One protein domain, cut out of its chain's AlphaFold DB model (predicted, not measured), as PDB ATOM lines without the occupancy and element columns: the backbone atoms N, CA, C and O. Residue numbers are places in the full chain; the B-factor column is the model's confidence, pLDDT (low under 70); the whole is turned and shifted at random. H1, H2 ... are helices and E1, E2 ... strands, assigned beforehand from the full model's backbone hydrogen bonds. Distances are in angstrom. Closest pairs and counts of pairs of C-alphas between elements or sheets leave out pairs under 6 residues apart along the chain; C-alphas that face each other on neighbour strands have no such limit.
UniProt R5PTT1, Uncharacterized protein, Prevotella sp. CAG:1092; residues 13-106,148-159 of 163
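Overview. This is residues 13 to 106 and 148 to 159 of the 163 residues of an uncharacterized protein of Prevotella sp. CAG:1092 (UniProt R5PTT1). A strongly twisted sheet of four strands makes the middle of three layers, with helices over both faces: H1 and H2 cover one face, H3 and H4 the other. The long helix H1 is the main cover of its face, and the shorter H2 sits near its last residues, with Tyr 48 of H2 closest to Tyr 42 of H1. The 106 printed residues hold four named helices and four named strands, in the order E1 H1 H2 E2 H3 E3 E4 H4. The sheet is mixed, in the order E2, E1, E4, E3, and the class is mixed, helices and strands. The whole is compact and rounded, with a radius of gyration of the C-alphas of 12.9 A and spans of 35 by 26 by 22 A.

Along the chain. In the sheet, E2 is residues 57 to 62, 16.7 A long, and E1 is residues 13 to 18, 15.5 A, beginning at C-alpha 13 (180.022, 170.680, 140.907). E4, residues 94 to 103, is the longest strand at 28.2 A, and E3, residues 83 to 88, measures 17.0 A. H1, residues 24 to 42, runs 26.6 A from C-alpha 24 (162.742, 180.359, 139.606). H2 is residues 46 to 55, 12.6 A; H3 is residues 66 to 78, 18.5 A; H4 is residues 148 to 158, 15.6 A, ending at C-alpha 158 (167.579, 163.107, 149.410).

Arrangement. E1 and E4 are antiparallel at 159 degrees, with N 17 and O 98 2.8 A apart. E2 and E1 are parallel at 26 degrees, with N 16 and O 59 2.8 A apart. The hairpin E3 and E4 is antiparallel at 158 degrees, with N 86 and O 97 2.8 A apart. These N and O pairs are within hydrogen-bond range. E1, H1 H2, E2 is a strand-helix-strand unit, two parallel neighbour strands with helices between, and its crossover is right-handed. E2, H3, E3 is a split one, with E1 and E4 between its strands, also right-handed. H1 is on the sheet; its closest C-alphas to E3 are those of Tyr 38 and Ala 84, 4.8 A. On the same face, H2 has a height over the sheet of 9.0 A. H1 and H2 are close but not clearly touching, the C-alphas of Tyr 42 and Tyr 48 being closest at 6.6 A. On the opposite face, H3 lies over E4 and E3 at a height of 9.1 A, slantwise at 41 degrees to E4 on the local plane. H4, on the same face as H3, lies over E4 at a height of 8.8 A. H3 and H4 are near each other, with 7 pairs of C-alphas within 10 A. In H1, H2, H3 and H4 every O i to N i+4 pair is within hydrogen-bond range.

Size, cuts and confidence. The two C-alphas farthest apart are those of Asp 90 and Arg 105, 37.3 A. Residues 107 to 147 are not printed, and C-alphas 106 and 148 are 9.4 A apart across the cut, which falls in the link from E4 to H4. Of the links that are printed whole, each is tight. The mean pLDDT of the printed part is 96.6, and no printed residue is under 70.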
ATOM      1  N   ARG A  13     181.295 170.006 141.184       98.31
ATOM      2  CA  ARG A  13     180.022 170.680 140.907       98.31
ATOM      3  C   ARG A  13     179.641 171.559 142.081       98.31
ATOM      4  O   ARG A  13     179.770 171.149 143.231       98.31
ATOM      5  N   MET A  14     179.139 172.750 141.790       98.56
ATOM      6  CA  MET A  14     178.596 173.642 142.803       98.56
ATOM      7  C   MET A  14     177.126 173.300 143.018       98.56
ATOM      8  O   MET A  14     176.316 173.457 142.106       98.56
ATOM      9  N   TYR A  15     176.785 172.818 144.205       98.62
ATOM     10  CA  TYR A  15     175.406 172.552 144.594       98.62
ATOM     11  C   TYR A  15     174.875 173.716 145.425       98.62
ATOM     12  O   TYR A  15     175.515 174.135 146.387       98.62
ATOM     13  N   CYS A  16     173.697 174.211 145.059       98.56
ATOM     14  CA  CYS A  16     173.007 175.304 145.731       98.56
ATOM     15  C   CYS A  16     171.680 174.788 146.298       98.56
ATOM     16  O   CYS A  16     170.788 174.439 145.529       98.56
ATOM     17  N   PHE A  17     171.541 174.726 147.620       98.38
ATOM     18  CA  PHE A  17     170.278 174.433 148.299       98.38
ATOM     19  C   PHE A  17     169.524 175.739 148.494       98.38
ATOM     20  O   PHE A  17     169.981 176.606 149.238       98.38
ATOM     21  N   VAL A  18     168.393 175.884 147.812       97.94
ATOM     22  CA  VAL A  18     167.662 177.152 147.737       97.94
ATOM     23  C   VAL A  18     166.310 177.035 148.425       97.94
ATOM     24  O   VAL A  18     165.648 176.000 148.314       97.94
ATOM     25  N   GLU A  19     165.891 178.101 149.103       97.50
ATOM     26  CA  GLU A  19     164.573 178.200 149.727       97.50
ATOM     27  C   GLU A  19     163.469 177.945 148.682       97.50
ATOM     28  O   GLU A  19     163.488 178.452 147.553       97.50
ATOM     29  N   ARG A  20     162.530 177.062 149.033       96.00
ATOM     30  CA  ARG A  20     161.594 176.458 148.079       96.00
ATOM     31  C   ARG A  20     160.552 177.415 147.496       96.00
ATOM     32  O   ARG A  20     160.061 177.138 146.398       96.00
ATOM     33  N   HIS A  21     160.170 178.460 148.225       95.19
ATOM     34  CA  HIS A  21     159.079 179.383 147.896       95.19
ATOM     35  C   HIS A  21     159.516 180.518 146.971       95.19
ATOM     36  O   HIS A  21     158.664 181.176 146.376       95.19
ATOM     37  N   LEU A  22     160.823 180.723 146.816       94.56
ATOM     38  CA  LEU A  22     161.371 181.672 145.858       94.56
ATOM     39  C   LEU A  22     160.956 181.324 144.421       94.56
ATOM     40  O   LEU A  22     160.856 180.148 144.037       94.56
ATOM     41  N   SER A  23     160.744 182.361 143.607       95.25
ATOM     42  CA  SER A  23     160.493 182.176 142.178       95.25
ATOM     43  C   SER A  23     161.724 181.562 141.492       95.25
ATOM     44  O   SER A  23     162.835 181.668 142.013       95.25
ATOM     45  N   PRO A  24     161.590 180.922 140.317       95.06
ATOM     46  CA  PRO A  24     162.742 180.359 139.606       95.06
ATOM     47  C   PRO A  24     163.856 181.375 139.312       95.06
ATOM     48  O   PRO A  24     165.034 181.027 139.377       95.06
ATOM     49  N   ILE A  25     163.495 182.630 139.020       96.38
ATOM     50  CA  ILE A  25     164.466 183.706 138.780       96.38
ATOM     51  C   ILE A  25     165.182 184.058 140.083       96.38
ATOM     52  O   ILE A  25     166.414 184.077 140.110       96.38
ATOM     53  N   ASP A  26     164.428 184.249 141.168       95.94
ATOM     54  CA  ASP A  26     165.009 184.561 142.474       95.94
ATOM     55  C   ASP A  26     165.918 183.424 142.938       95.94
ATOM     56  O   ASP A  26     167.035 183.673 143.369       95.94
ATOM     57  N   LYS A  27     165.526 182.161 142.739       97.38
ATOM     58  CA  LYS A  27     166.377 181.004 143.053       97.38
ATOM     59  C   LYS A  27     167.740 181.081 142.361       97.38
ATOM     60  O   LYS A  27     168.761 180.780 142.981       97.38
ATOM     61  N   GLY A  28     167.762 181.498 141.094       97.56
ATOM     62  CA  GLY A  28     168.995 181.733 140.343       97.56
ATOM     63  C   GLY A  28     169.837 182.867 140.932       97.56
ATOM     64  O   GLY A  28     171.036 182.689 141.141       97.56
ATOM     65  N   ILE A  29     169.207 184.001 141.252       97.56
ATOM     66  CA  ILE A  29     169.869 185.180 141.834       97.56
ATOM     67  C   ILE A  29     170.475 184.851 143.206       97.56
ATOM     68  O   ILE A  29     171.665 185.070 143.429       97.56
ATOM     69  N   GLN A  30     169.695 184.243 144.099       97.94
ATOM     70  CA  GLN A  30     170.130 183.863 145.447       97.94
ATOM     71  C   GLN A  30     171.269 182.828 145.401       97.94
ATOM     72  O   GLN A  30     172.217 182.892 146.186       97.94
ATOM     73  N   SER A  31     171.233 181.912 144.424       98.44
ATOM     74  CA  SER A  31     172.340 180.978 144.170       98.44
ATOM     75  C   SER A  31     173.609 181.704 143.737       98.44
ATOM     76  O   SER A  31     174.683 181.405 144.253       98.44
ATOM     77  N   ALA A  32     173.505 182.679 142.829       98.31
ATOM     78  CA  ALA A  32     174.650 183.470 142.391       98.31
ATOM     79  C   ALA A  32     175.289 184.237 143.559       98.31
ATOM     80  O   ALA A  32     176.508 184.176 143.723       98.31
ATOM     81  N   HIS A  33     174.484 184.874 144.416       98.38
ATOM     82  CA  HIS A  33     174.983 185.524 145.630       98.38
ATOM     83  C   HIS A  33     175.703 184.543 146.560       98.38
ATOM     84  O   HIS A  33     176.838 184.793 146.962       98.38
ATOM     85  N   SER A  34     175.103 183.382 146.834       98.62
ATOM     86  CA  SER A  34     175.732 182.357 147.674       98.62
ATOM     87  C   SER A  34     177.061 181.851 147.096       98.62
ATOM     88  O   SER A  34     178.012 181.635 147.844       98.62
ATOM     89  N   ILE A  35     177.173 181.711 145.772       98.69
ATOM     90  CA  ILE A  35     178.423 181.322 145.098       98.69
ATOM     91  C   ILE A  35     179.497 182.407 145.232       98.69
ATOM     92  O   ILE A  35     180.673 182.081 145.404       98.69
ATOM     93  N   VAL A  36     179.119 183.688 145.176       98.50
ATOM     94  CA  VAL A  36     180.048 184.797 145.440       98.50
ATOM     95  C   VAL A  36     180.537 184.749 146.889       98.50
ATOM     96  O   VAL A  36     181.736 184.875 147.124       98.50
ATOM     97  N   GLU A  37     179.662 184.451 147.853       98.56
ATOM     98  CA  GLU A  37     180.074 184.234 149.246       98.56
ATOM     99  C   GLU A  37     181.019 183.033 149.403       98.56
ATOM    100  O   GLU A  37     181.975 183.078 150.180       98.56
ATOM    101  N   TYR A  38     180.811 181.965 148.626       98.69
ATOM    102  CA  TYR A  38     181.745 180.840 148.580       98.69
ATOM    103  C   TYR A  38     183.113 181.280 148.057       98.69
ATOM    104  O   TYR A  38     184.142 180.936 148.641       98.69
ATOM    105  N   ALA A  39     183.136 182.078 146.989       98.31
ATOM    106  CA  ALA A  39     184.364 182.628 146.431       98.31
ATOM    107  C   ALA A  39     185.104 183.493 147.463       98.31
ATOM    108  O   ALA A  39     186.287 183.272 147.704       98.31
ATOM    109  N   ASN A  40     184.407 184.403 148.149       98.25
ATOM    110  CA  ASN A  40     184.996 185.264 149.180       98.25
ATOM    111  C   ASN A  40     185.732 184.464 150.268       98.25
ATOM    112  O   ASN A  40     186.761 184.909 150.775       98.25
ATOM    113  N   LYS A  41     185.235 183.266 150.601       98.00
ATOM    114  CA  LYS A  41     185.836 182.377 151.605       98.00
ATOM    115  C   LYS A  41     186.932 181.467 151.043       98.00
ATOM    116  O   LYS A  41     187.893 181.169 151.751       98.00
ATOM    117  N   TYR A  42     186.790 180.997 149.802       98.00
ATOM    118  CA  TYR A  42     187.547 179.847 149.289       98.00
ATOM    119  C   TYR A  42     188.173 180.048 147.900       98.00
ATOM    120  O   TYR A  42     188.635 179.078 147.308       98.00
ATOM    121  N   LEU A  43     188.266 181.278 147.379       96.31
ATOM    122  CA  LEU A  43     188.776 181.534 146.018       96.31
ATOM    123  C   LEU A  43     190.180 180.973 145.731       96.31
ATOM    124  O   LEU A  43     190.513 180.720 144.577       96.31
ATOM    125  N   ASN A  44     191.002 180.783 146.769       94.75
ATOM    126  CA  ASN A  44     192.370 180.273 146.656       94.75
ATOM    127  C   ASN A  44     192.477 178.747 146.823       94.75
ATOM    128  O   ASN A  44     193.586 178.212 146.782       94.75
ATOM    129  N   THR A  45     191.373 178.033 147.066       95.94
ATOM    130  CA  THR A  45     191.432 176.575 147.214       95.94
ATOM    131  C   THR A  45     191.541 175.903 145.847       95.94
ATOM    132  O   THR A  45     190.960 176.361 144.861       95.94
ATOM    133  N   ILE A  46     192.289 174.799 145.775       94.31
ATOM    134  CA  ILE A  46     192.492 174.070 144.516       94.31
ATOM    135  C   ILE A  46     191.165 173.565 143.943       94.31
ATOM    136  O   ILE A  46     190.974 173.582 142.729       94.31
ATOM    137  N   GLU A  47     190.231 173.180 144.811       95.31
ATOM    138  CA  GLU A  47     188.903 172.702 144.447       95.31
ATOM    139  C   GLU A  47     188.098 173.819 143.765       95.31
ATOM    140  O   GLU A  47     187.586 173.627 142.662       95.31
ATOM    141  N   TYR A  48     188.051 175.017 144.365       96.94
ATOM    142  CA  TYR A  48     187.319 176.151 143.799       96.94
ATOM    143  C   TYR A  48     187.925 176.613 142.475       96.94
ATOM    144  O   TYR A  48     187.197 176.811 141.504       96.94
ATOM    145  N   VAL A  49     189.255 176.741 142.411       96.38
ATOM    146  CA  VAL A  49     189.965 177.111 141.179       96.38
ATOM    147  C   VAL A  49     189.688 176.081 140.081       96.38
ATOM    148  O   VAL A  49     189.343 176.460 138.963       96.38
ATOM    149  N   THR A  50     189.761 174.786 140.390       96.00
ATOM    150  CA  THR A  50     189.477 173.715 139.419       96.00
ATOM    151  C   THR A  50     188.061 173.833 138.864       96.00
ATOM    152  O   THR A  50     187.882 173.882 137.642       96.00
ATOM    153  N   TRP A  51     187.067 173.983 139.741       97.62
ATOM    154  CA  TRP A  51     185.680 174.169 139.336       97.62
ATOM    155  C   TRP A  51     185.482 175.429 138.483       97.62
ATOM    156  O   TRP A  51     184.901 175.363 137.400       97.62
ATOM    157  N   ALA A  52     185.990 176.578 138.933       97.00
ATOM    158  CA  ALA A  52     185.792 177.859 138.262       97.00
ATOM    159  C   ALA A  52     186.456 177.890 136.874       97.00
ATOM    160  O   ALA A  52     185.875 178.395 135.910       97.00
ATOM    161  N   TYR A  53     187.649 177.307 136.725       95.81
ATOM    162  CA  TYR A  53     188.386 177.312 135.458       95.81
ATOM    163  C   TYR A  53     188.015 176.169 134.514       95.81
ATOM    164  O   TYR A  53     188.082 176.376 133.301       95.81
ATOM    165  N   THR A  54     187.520 175.040 135.022       94.75
ATOM    166  CA  THR A  54     187.253 173.843 134.206       94.75
ATOM    167  C   THR A  54     185.775 173.471 134.213       94.75
ATOM    168  O   THR A  54     185.118 173.632 133.186       94.75
ATOM    169  N   ASP A  55     185.232 173.047 135.357       96.38
ATOM    170  CA  ASP A  55     183.950 172.329 135.401       96.38
ATOM    171  C   ASP A  55     182.710 173.224 135.268       96.38
ATOM    172  O   ASP A  55     181.759 172.861 134.574       96.38
ATOM    173  N   LYS A  56     182.691 174.373 135.960       95.88
ATOM    174  CA  LYS A  56     181.648 175.427 135.949       95.88
ATOM    175  C   LYS A  56     180.198 174.949 136.083       95.88
ATOM    176  O   LYS A  56     179.260 175.676 135.764       95.88
ATOM    177  N   THR A  57     179.989 173.725 136.550       97.81
ATOM    178  CA  THR A  57     178.656 173.137 136.651       97.81
ATOM    179  C   THR A  57     178.005 173.596 137.948       97.81
ATOM    180  O   THR A  57     178.605 173.469 139.018       97.81
ATOM    181  N   ILE A  58     176.779 174.107 137.844       98.44
ATOM    182  CA  ILE A  58     175.954 174.555 138.968       98.44
ATOM    183  C   ILE A  58     174.673 173.716 138.991       98.44
ATOM    184  O   ILE A  58     174.003 173.581 137.968       98.44
ATOM    185  N   ILE A  59     174.329 173.167 140.156       98.19
ATOM    186  CA  ILE A  59     173.118 172.381 140.393       98.19
ATOM    187  C   ILE A  59     172.282 173.067 141.472       98.19
ATOM    188  O   ILE A  59     172.710 173.174 142.618       98.19
ATOM    189  N   LEU A  60     171.067 173.491 141.126       98.12
ATOM    190  CA  LEU A  60     170.114 174.045 142.089       98.12
ATOM    191  C   LEU A  60     169.229 172.924 142.636       98.12
ATOM    192  O   LEU A  60     168.487 172.278 141.893       98.12
ATOM    193  N   LEU A  61     169.286 172.720 143.945       97.56
ATOM    194  CA  LEU A  61     168.450 171.796 144.695       97.56
ATOM    195  C   LEU A  61     167.407 172.566 145.502       97.56
ATOM    196  O   LEU A  61     167.649 173.673 145.984       97.56
ATOM    197  N   ASN A  62     166.232 171.966 145.657       96.25
ATOM    198  CA  ASN A  62     165.258 172.438 146.627       96.25
ATOM    199  C   ASN A  62     165.825 172.177 148.026       96.25
ATOM    200  O   ASN A  62     166.023 171.020 148.376       96.25
ATOM    201  N   GLY A  63     166.108 173.231 148.790       95.50
ATOM    202  CA  GLY A  63     166.653 173.146 150.146       95.50
ATOM    203  C   GLY A  63     165.596 173.117 151.251       95.50
ATOM    204  O   GLY A  63     165.958 173.155 152.419       95.50
ATOM    205  N   GLY A  64     164.309 173.067 150.896       96.06
ATOM    206  CA  GLY A  64     163.200 173.116 151.841       96.06
ATOM    207  C   GLY A  64     162.849 174.542 152.264       96.06
ATOM    208  O   GLY A  64     162.928 175.478 151.466       96.06
ATOM    209  N   VAL A  65     162.387 174.688 153.503       96.19
ATOM    210  CA  VAL A  65     162.111 175.994 154.122       96.19
ATOM    211  C   VAL A  65     163.338 176.499 154.883       96.19
ATOM    212  O   VAL A  65     164.308 175.773 155.079       96.19
ATOM    213  N   VAL A  66     163.294 177.734 155.383       95.88
ATOM    214  CA  VAL A  66     164.421 178.370 156.100       95.88
ATOM    215  C   VAL A  66     164.998 177.496 157.227       95.88
ATOM    216  O   VAL A  66     166.212 177.448 157.418       95.88
ATOM    217  N   ASN A  67     164.156 176.774 157.972       96.81
ATOM    218  CA  ASN A  67     164.630 175.865 159.022       96.81
ATOM    219  C   ASN A  67     165.383 174.647 158.466       96.81
ATOM    220  O   ASN A  67     166.351 174.218 159.086       96.81
ATOM    221  N   ASP A  68     164.993 174.127 157.301       97.44
ATOM    222  CA  ASP A  68     165.716 173.036 156.639       97.44
ATOM    223  C   ASP A  68     167.108 173.508 156.201       97.44
ATOM    224  O   ASP A  68     168.106 172.839 156.468       97.44
ATOM    225  N   LEU A  69     167.202 174.719 155.642       97.69
ATOM    226  CA  LEU A  69     168.483 175.348 155.314       97.69
ATOM    227  C   LEU A  69     169.360 175.533 156.565       97.69
ATOM    228  O   LEU A  69     170.532 175.162 156.564       97.69
ATOM    229  N   ARG A  70     168.805 176.026 157.679       97.62
ATOM    230  CA  ARG A  70     169.551 176.141 158.950       97.62
ATOM    231  C   ARG A  70     170.075 174.790 159.447       97.62
ATOM    232  O   ARG A  70     171.196 174.725 159.956       97.62
ATOM    233  N   ASN A  71     169.302 173.718 159.268       97.56
ATOM    234  CA  ASN A  71     169.740 172.365 159.604       97.56
ATOM    235  C   ASN A  71     170.910 171.924 158.711       97.56
ATOM    236  O   ASN A  71     171.889 171.393 159.227       97.56
ATOM    237  N   ILE A  72     170.864 172.216 157.406       97.56
ATOM    238  CA  ILE A  72     171.975 171.948 156.475       97.56
ATOM    239  C   ILE A  72     173.237 172.723 156.887       97.56
ATOM    240  O   ILE A  72     174.310 172.131 156.970       97.56
ATOM    241  N   CYS A  73     173.127 174.017 157.212       97.56
ATOM    242  CA  CYS A  73     174.256 174.807 157.724       97.56
ATOM    243  C   CYS A  73     174.861 174.192 158.991       97.56
ATOM    244  O   CYS A  73     176.083 174.141 159.139       97.56
ATOM    245  N   THR A  74     174.007 173.734 159.910       97.81
ATOM    246  CA  THR A  74     174.437 173.098 161.161       97.81
ATOM    247  C   THR A  74     175.200 171.806 160.876       97.81
ATOM    248  O   THR A  74     176.308 171.638 161.379       97.81
ATOM    249  N   GLU A  75     174.665 170.943 160.009       97.00
ATOM    250  CA  GLU A  75     175.319 169.701 159.583       97.00
ATOM    251  C   GLU A  75     176.684 169.981 158.940       97.00
ATOM    252  O   GLU A  75     177.684 169.354 159.288       97.00
ATOM    253  N   PHE A  76     176.763 170.965 158.041       97.94
ATOM    254  CA  PHE A  76     178.023 171.330 157.396       97.94
ATOM    255  C   PHE A  76     179.042 171.908 158.376       97.94
ATOM    256  O   PHE A  76     180.225 171.600 158.268       97.94
ATOM    257  N   THR A  77     178.596 172.694 159.356       97.75
ATOM    258  CA  THR A  77     179.478 173.262 160.384       97.75
ATOM    259  C   THR A  77     180.044 172.175 161.297       97.75
ATOM    260  O   THR A  77     181.248 172.151 161.530       97.75
ATOM    261  N   ILE A  78     179.201 171.254 161.780       97.50
ATOM    262  CA  ILE A  78     179.612 170.161 162.681       97.50
ATOM    263  C   ILE A  78     180.634 169.234 162.012       97.50
ATOM    264  O   ILE A  78     181.549 168.756 162.676       97.50
ATOM    265  N   ASN A  79     180.488 168.998 160.708       96.81
ATOM    266  CA  ASN A  79     181.355 168.104 159.941       96.81
ATOM    267  C   ASN A  79     182.474 168.840 159.178       96.81
ATOM    268  O   ASN A  79     183.107 168.259 158.300       96.81
ATOM    269  N   GLU A  80     182.700 170.127 159.470       97.00
ATOM    270  CA  GLU A  80     183.753 170.946 158.847       97.00
ATOM    271  C   GLU A  80     183.723 170.930 157.300       97.00
ATOM    272  O   GLU A  80     184.748 171.009 156.617       97.00
ATOM    273  N   ILE A  81     182.527 170.825 156.716       97.94
ATOM    274  CA  ILE A  81     182.318 170.891 155.268       97.94
ATOM    275  C   ILE A  81     182.434 172.357 154.841       97.94
ATOM    276  O   ILE A  81     181.809 173.234 155.426       97.94
ATOM    277  N   LYS A  82     183.220 172.652 153.797       98.25
ATOM    278  CA  LYS A  82     183.350 174.017 153.255       98.25
ATOM    279  C   LYS A  82     182.064 174.419 152.532       98.25
ATOM    280  O   LYS A  82     181.731 173.817 151.511       98.25
ATOM    281  N   PHE A  83     181.388 175.462 153.004       98.62
ATOM    282  CA  PHE A  83     180.158 175.983 152.402       98.62
ATOM    283  C   PHE A  83     180.040 177.504 152.568       98.62
ATOM    284  O   PHE A  83     180.735 178.126 153.377       98.62
ATOM    285  N   ALA A  84     179.118 178.111 151.829       98.56
ATOM    286  CA  ALA A  84     178.686 179.478 152.069       98.56
ATOM    287  C   ALA A  84     177.165 179.581 152.102       98.56
ATOM    288  O   ALA A  84     176.457 178.785 151.497       98.56
ATOM    289  N   SER A  85     176.667 180.565 152.835       98.12
ATOM    290  CA  SER A  85     175.249 180.867 152.978       98.12
ATOM    291  C   SER A  85     175.013 182.307 152.550       98.12
ATOM    292  O   SER A  85     175.882 183.153 152.747       98.12
ATOM    293  N   PHE A  86     173.848 182.576 151.973       98.31
ATOM    294  CA  PHE A  86     173.415 183.923 151.630       98.31
ATOM    295  C   PHE A  86     172.105 184.255 152.341       98.31
ATOM    296  O   PHE A  86     171.211 183.408 152.434       98.31
ATOM    297  N   HIS A  87     172.040 185.478 152.856       97.38
ATOM    298  CA  HIS A  87     170.892 186.034 153.552       97.38
ATOM    299  C   HIS A  87     170.384 187.245 152.774       97.38
ATOM    300  O   HIS A  87     171.175 188.116 152.412       97.38
ATOM    301  N   GLU A  88     169.083 187.278 152.499       93.31
ATOM    302  CA  GLU A  88     168.458 188.358 151.739       93.31
ATOM    303  C   GLU A  88     167.948 189.447 152.684       93.31
ATOM    304  O   GLU A  88     166.984 189.243 153.431       93.31
ATOM    305  N   THR A  89     168.582 190.619 152.644       92.06
ATOM    306  CA  THR A  89     168.271 191.738 153.543       92.06
ATOM    307  C   THR A  89     166.876 192.300 153.300       92.06
ATOM    308  O   THR A  89     166.214 192.717 154.250       92.06
ATOM    309  N   ASP A  90     166.397 192.253 152.055       90.75
ATOM    310  CA  ASP A  90     165.059 192.734 151.697       90.75
ATOM    311  C   ASP A  90     163.944 191.758 152.127       90.75
ATOM    312  O   ASP A  90     162.757 192.084 152.062       90.75
ATOM    313  N   MET A  91     164.315 190.566 152.607       87.56
ATOM    314  CA  MET A  91     163.411 189.528 153.108       87.56
ATOM    315  C   MET A  91     163.645 189.245 154.597       87.56
ATOM    316  O   MET A  91     163.661 188.087 155.002       87.56
ATOM    317  N   ASP A  92     163.820 190.289 155.414       90.69
ATOM    318  CA  ASP A  92     164.032 190.167 156.871       90.69
ATOM    319  C   ASP A  92     165.262 189.301 157.224       90.69
ATOM    320  O   ASP A  92     165.222 188.446 158.109       90.69
ATOM    321  N   ASP A  93     166.355 189.485 156.469       92.12
ATOM    322  CA  ASP A  93     167.628 188.755 156.617       92.12
ATOM    323  C   ASP A  93     167.474 187.221 156.522       92.12
ATOM    324  O   ASP A  93     168.194 186.422 157.141       92.12
ATOM    325  N   MET A  94     166.486 186.779 155.740       95.31
ATOM    326  CA  MET A  94     166.158 185.369 155.577       95.31
ATOM    327  C   MET A  94     167.296 184.618 154.883       95.31
ATOM    328  O   MET A  94     167.767 185.017 153.822       95.31
ATOM    329  N   LEU A  95     167.683 183.466 155.442       97.62
ATOM    330  CA  LEU A  95     168.574 182.513 154.780       97.62
ATOM    331  C   LEU A  95     167.871 181.943 153.543       97.62
ATOM    332  O   LEU A  95     166.923 181.166 153.672       97.62
ATOM    333  N   THR A  96     168.342 182.323 152.358       97.75
ATOM    334  CA  THR A  96     167.716 181.982 151.074       97.75
ATOM    335  C   THR A  96     168.466 180.902 150.310       97.75
ATOM    336  O   THR A  96     167.849 180.156 149.545       97.75
ATOM    337  N   CYS A  97     169.786 180.799 150.482       98.44
ATOM    338  CA  CYS A  97     170.595 179.842 149.735       98.44
ATOM    339  C   CYS A  97     171.856 179.401 150.484       98.44
ATOM    340  O   CYS A  97     172.522 180.196 151.147       98.44
ATOM    341  N   ILE A  98     172.225 178.133 150.301       98.44
ATOM    342  CA  ILE A  98     173.484 177.535 150.751       98.44
ATOM    343  C   ILE A  98     174.210 176.952 149.543       98.44
ATOM    344  O   ILE A  98     173.622 176.170 148.805       98.44
ATOM    345  N   SER A  99     175.485 177.282 149.361       98.62
ATOM    346  CA  SER A  99     176.346 176.740 148.314       98.62
ATOM    347  C   SER A  99     177.447 175.861 148.899       98.62
ATOM    348  O   SER A  99     178.080 176.192 149.904       98.62
ATOM    349  N   VAL A 100     177.680 174.720 148.257       98.69
ATOM    350  CA  VAL A 100     178.735 173.769 148.607       98.69
ATOM    351  C   VAL A 100     179.356 173.214 147.334       98.69
ATOM    352  O   VAL A 100     178.657 172.851 146.385       98.69
ATOM    353  N   LEU A 101     180.685 173.148 147.311       98.06
ATOM    354  CA  LEU A 101     181.419 172.555 146.205       98.06
ATOM    355  C   LEU A 101     181.618 171.062 146.468       98.06
ATOM    356  O   LEU A 101     182.114 170.670 147.521       98.06
ATOM    357  N   VAL A 102     181.209 170.238 145.508       97.94
ATOM    358  CA  VAL A 102     181.070 168.793 145.681       97.94
ATOM    359  C   VAL A 102     181.947 168.053 144.681       97.94
ATOM    360  O   VAL A 102     181.922 168.348 143.487       97.94
ATOM    361  N   ASP A 103     182.698 167.083 145.186       95.94
ATOM    362  CA  ASP A 103     183.585 166.196 144.433       95.94
ATOM    363  C   ASP A 103     182.801 165.125 143.645       95.94
ATOM    364  O   ASP A 103     181.755 164.650 144.095       95.94
ATOM    365  N   GLU A 104     183.303 164.718 142.478       97.06
ATOM    366  CA  GLU A 104     182.718 163.667 141.628       97.06
ATOM    367  C   GLU A 104     182.409 162.361 142.352       97.06
ATOM    368  O   GLU A 104     181.399 161.724 142.050       97.06
ATOM    369  N   ARG A 105     183.187 162.012 143.381       96.88
ATOM    370  CA  ARG A 105     182.955 160.828 144.220       96.88
ATOM    371  C   ARG A 105     181.590 160.816 144.892       96.88
ATOM    372  O   ARG A 105     181.081 159.765 145.282       96.88
ATOM    373  N   VAL A 106     180.979 161.986 145.022       96.94
ATOM    374  CA  VAL A 106     179.664 162.154 145.621       96.94
ATOM    375  C   VAL A 106     178.554 161.935 144.589       96.94
ATOM    376  O   VAL A 106     177.596 161.225 144.892       96.94
ATOM    377  N   ASN A 148     182.964 163.395 154.970       96.94
ATOM    378  CA  ASN A 148     182.325 164.535 154.302       96.94
ATOM    379  C   ASN A 148     181.628 164.115 153.001       96.94
ATOM    380  O   ASN A 148     180.501 164.532 152.739       96.94
ATOM    381  N   ASN A 149     182.244 163.222 152.220       97.06
ATOM    382  CA  ASN A 149     181.643 162.724 150.986       97.06
ATOM    383  C   ASN A 149     180.489 161.746 151.252       97.06
ATOM    384  O   ASN A 149     179.517 161.760 150.498       97.06
ATOM    385  N   VAL A 150     180.531 160.957 152.336       97.00
ATOM    386  CA  VAL A 150     179.378 160.142 152.774       97.00
ATOM    387  C   VAL A 150     178.175 161.042 153.061       97.00
ATOM    388  O   VAL A 150     177.071 160.790 152.569       97.00
ATOM    389  N   ILE A 151     178.394 162.097 153.850       96.44
ATOM    390  CA  ILE A 151     177.350 163.028 154.287       96.44
ATOM    391  C   ILE A 151     176.771 163.761 153.084       96.44
ATOM    392  O   ILE A 151     175.557 163.739 152.881       96.44
ATOM    393  N   LEU A 152     177.631 164.332 152.237       97.12
ATOM    394  CA  LEU A 152     177.205 165.014 151.019       97.12
ATOM    395  C   LEU A 152     176.430 164.074 150.095       97.12
ATOM    396  O   LEU A 152     175.383 164.472 149.595       97.12
ATOM    397  N   LYS A 153     176.867 162.818 149.920       96.12
ATOM    398  CA  LYS A 153     176.195 161.847 149.038       96.12
ATOM    399  C   LYS A 153     174.798 161.516 149.550       96.12
ATOM    400  O   LYS A 153     173.839 161.507 148.782       96.12
ATOM    401  N   SER A 154     174.668 161.304 150.859       94.00
ATOM    402  CA  SER A 154     173.373 161.122 151.520       94.00
ATOM    403  C   SER A 154     172.477 162.353 151.354       94.00
ATOM    404  O   SER A 154     171.295 162.218 151.041       94.00
ATOM    405  N   LEU A 155     173.036 163.555 151.521       93.94
ATOM    406  CA  LEU A 155     172.286 164.802 151.448       93.94
ATOM    407  C   LEU A 155     171.788 165.094 150.028       93.94
ATOM    408  O   LEU A 155     170.596 165.338 149.854       93.94
ATOM    409  N   ILE A 156     172.652 165.039 149.010       93.69
ATOM    410  CA  ILE A 156     172.257 165.366 147.630       93.69
ATOM    411  C   ILE A 156     171.228 164.372 147.082       93.69
ATOM    412  O   ILE A 156     170.312 164.786 146.382       93.69
ATOM    413  N   ASN A 157     171.319 163.091 147.458       90.00
ATOM    414  CA  ASN A 157     170.398 162.052 146.987       90.00
ATOM    415  C   ASN A 157     168.998 162.162 147.610       90.00
ATOM    416  O   ASN A 157     168.033 161.653 147.043       90.00
ATOM    417  N   LYS A 158     168.874 162.823 148.768       90.69
ATOM    418  CA  LYS A 158     167.579 163.107 149.410       90.69
ATOM    419  C   LYS A 158     166.862 164.307 148.800       90.69
ATOM    420  O   LYS A 158     165.650 164.421 148.955       90.69
ATOM    421  N   HIS A 159     167.593 165.202 148.143       90.88
ATOM    422  CA  HIS A 159     167.034 166.425 147.587       90.88
ATOM    423  C   HIS A 159     166.772 166.280 146.089       90.88
ATOM    424  O   HIS A 159     167.402 165.504 145.374       90.88
TER     425      HIS A 159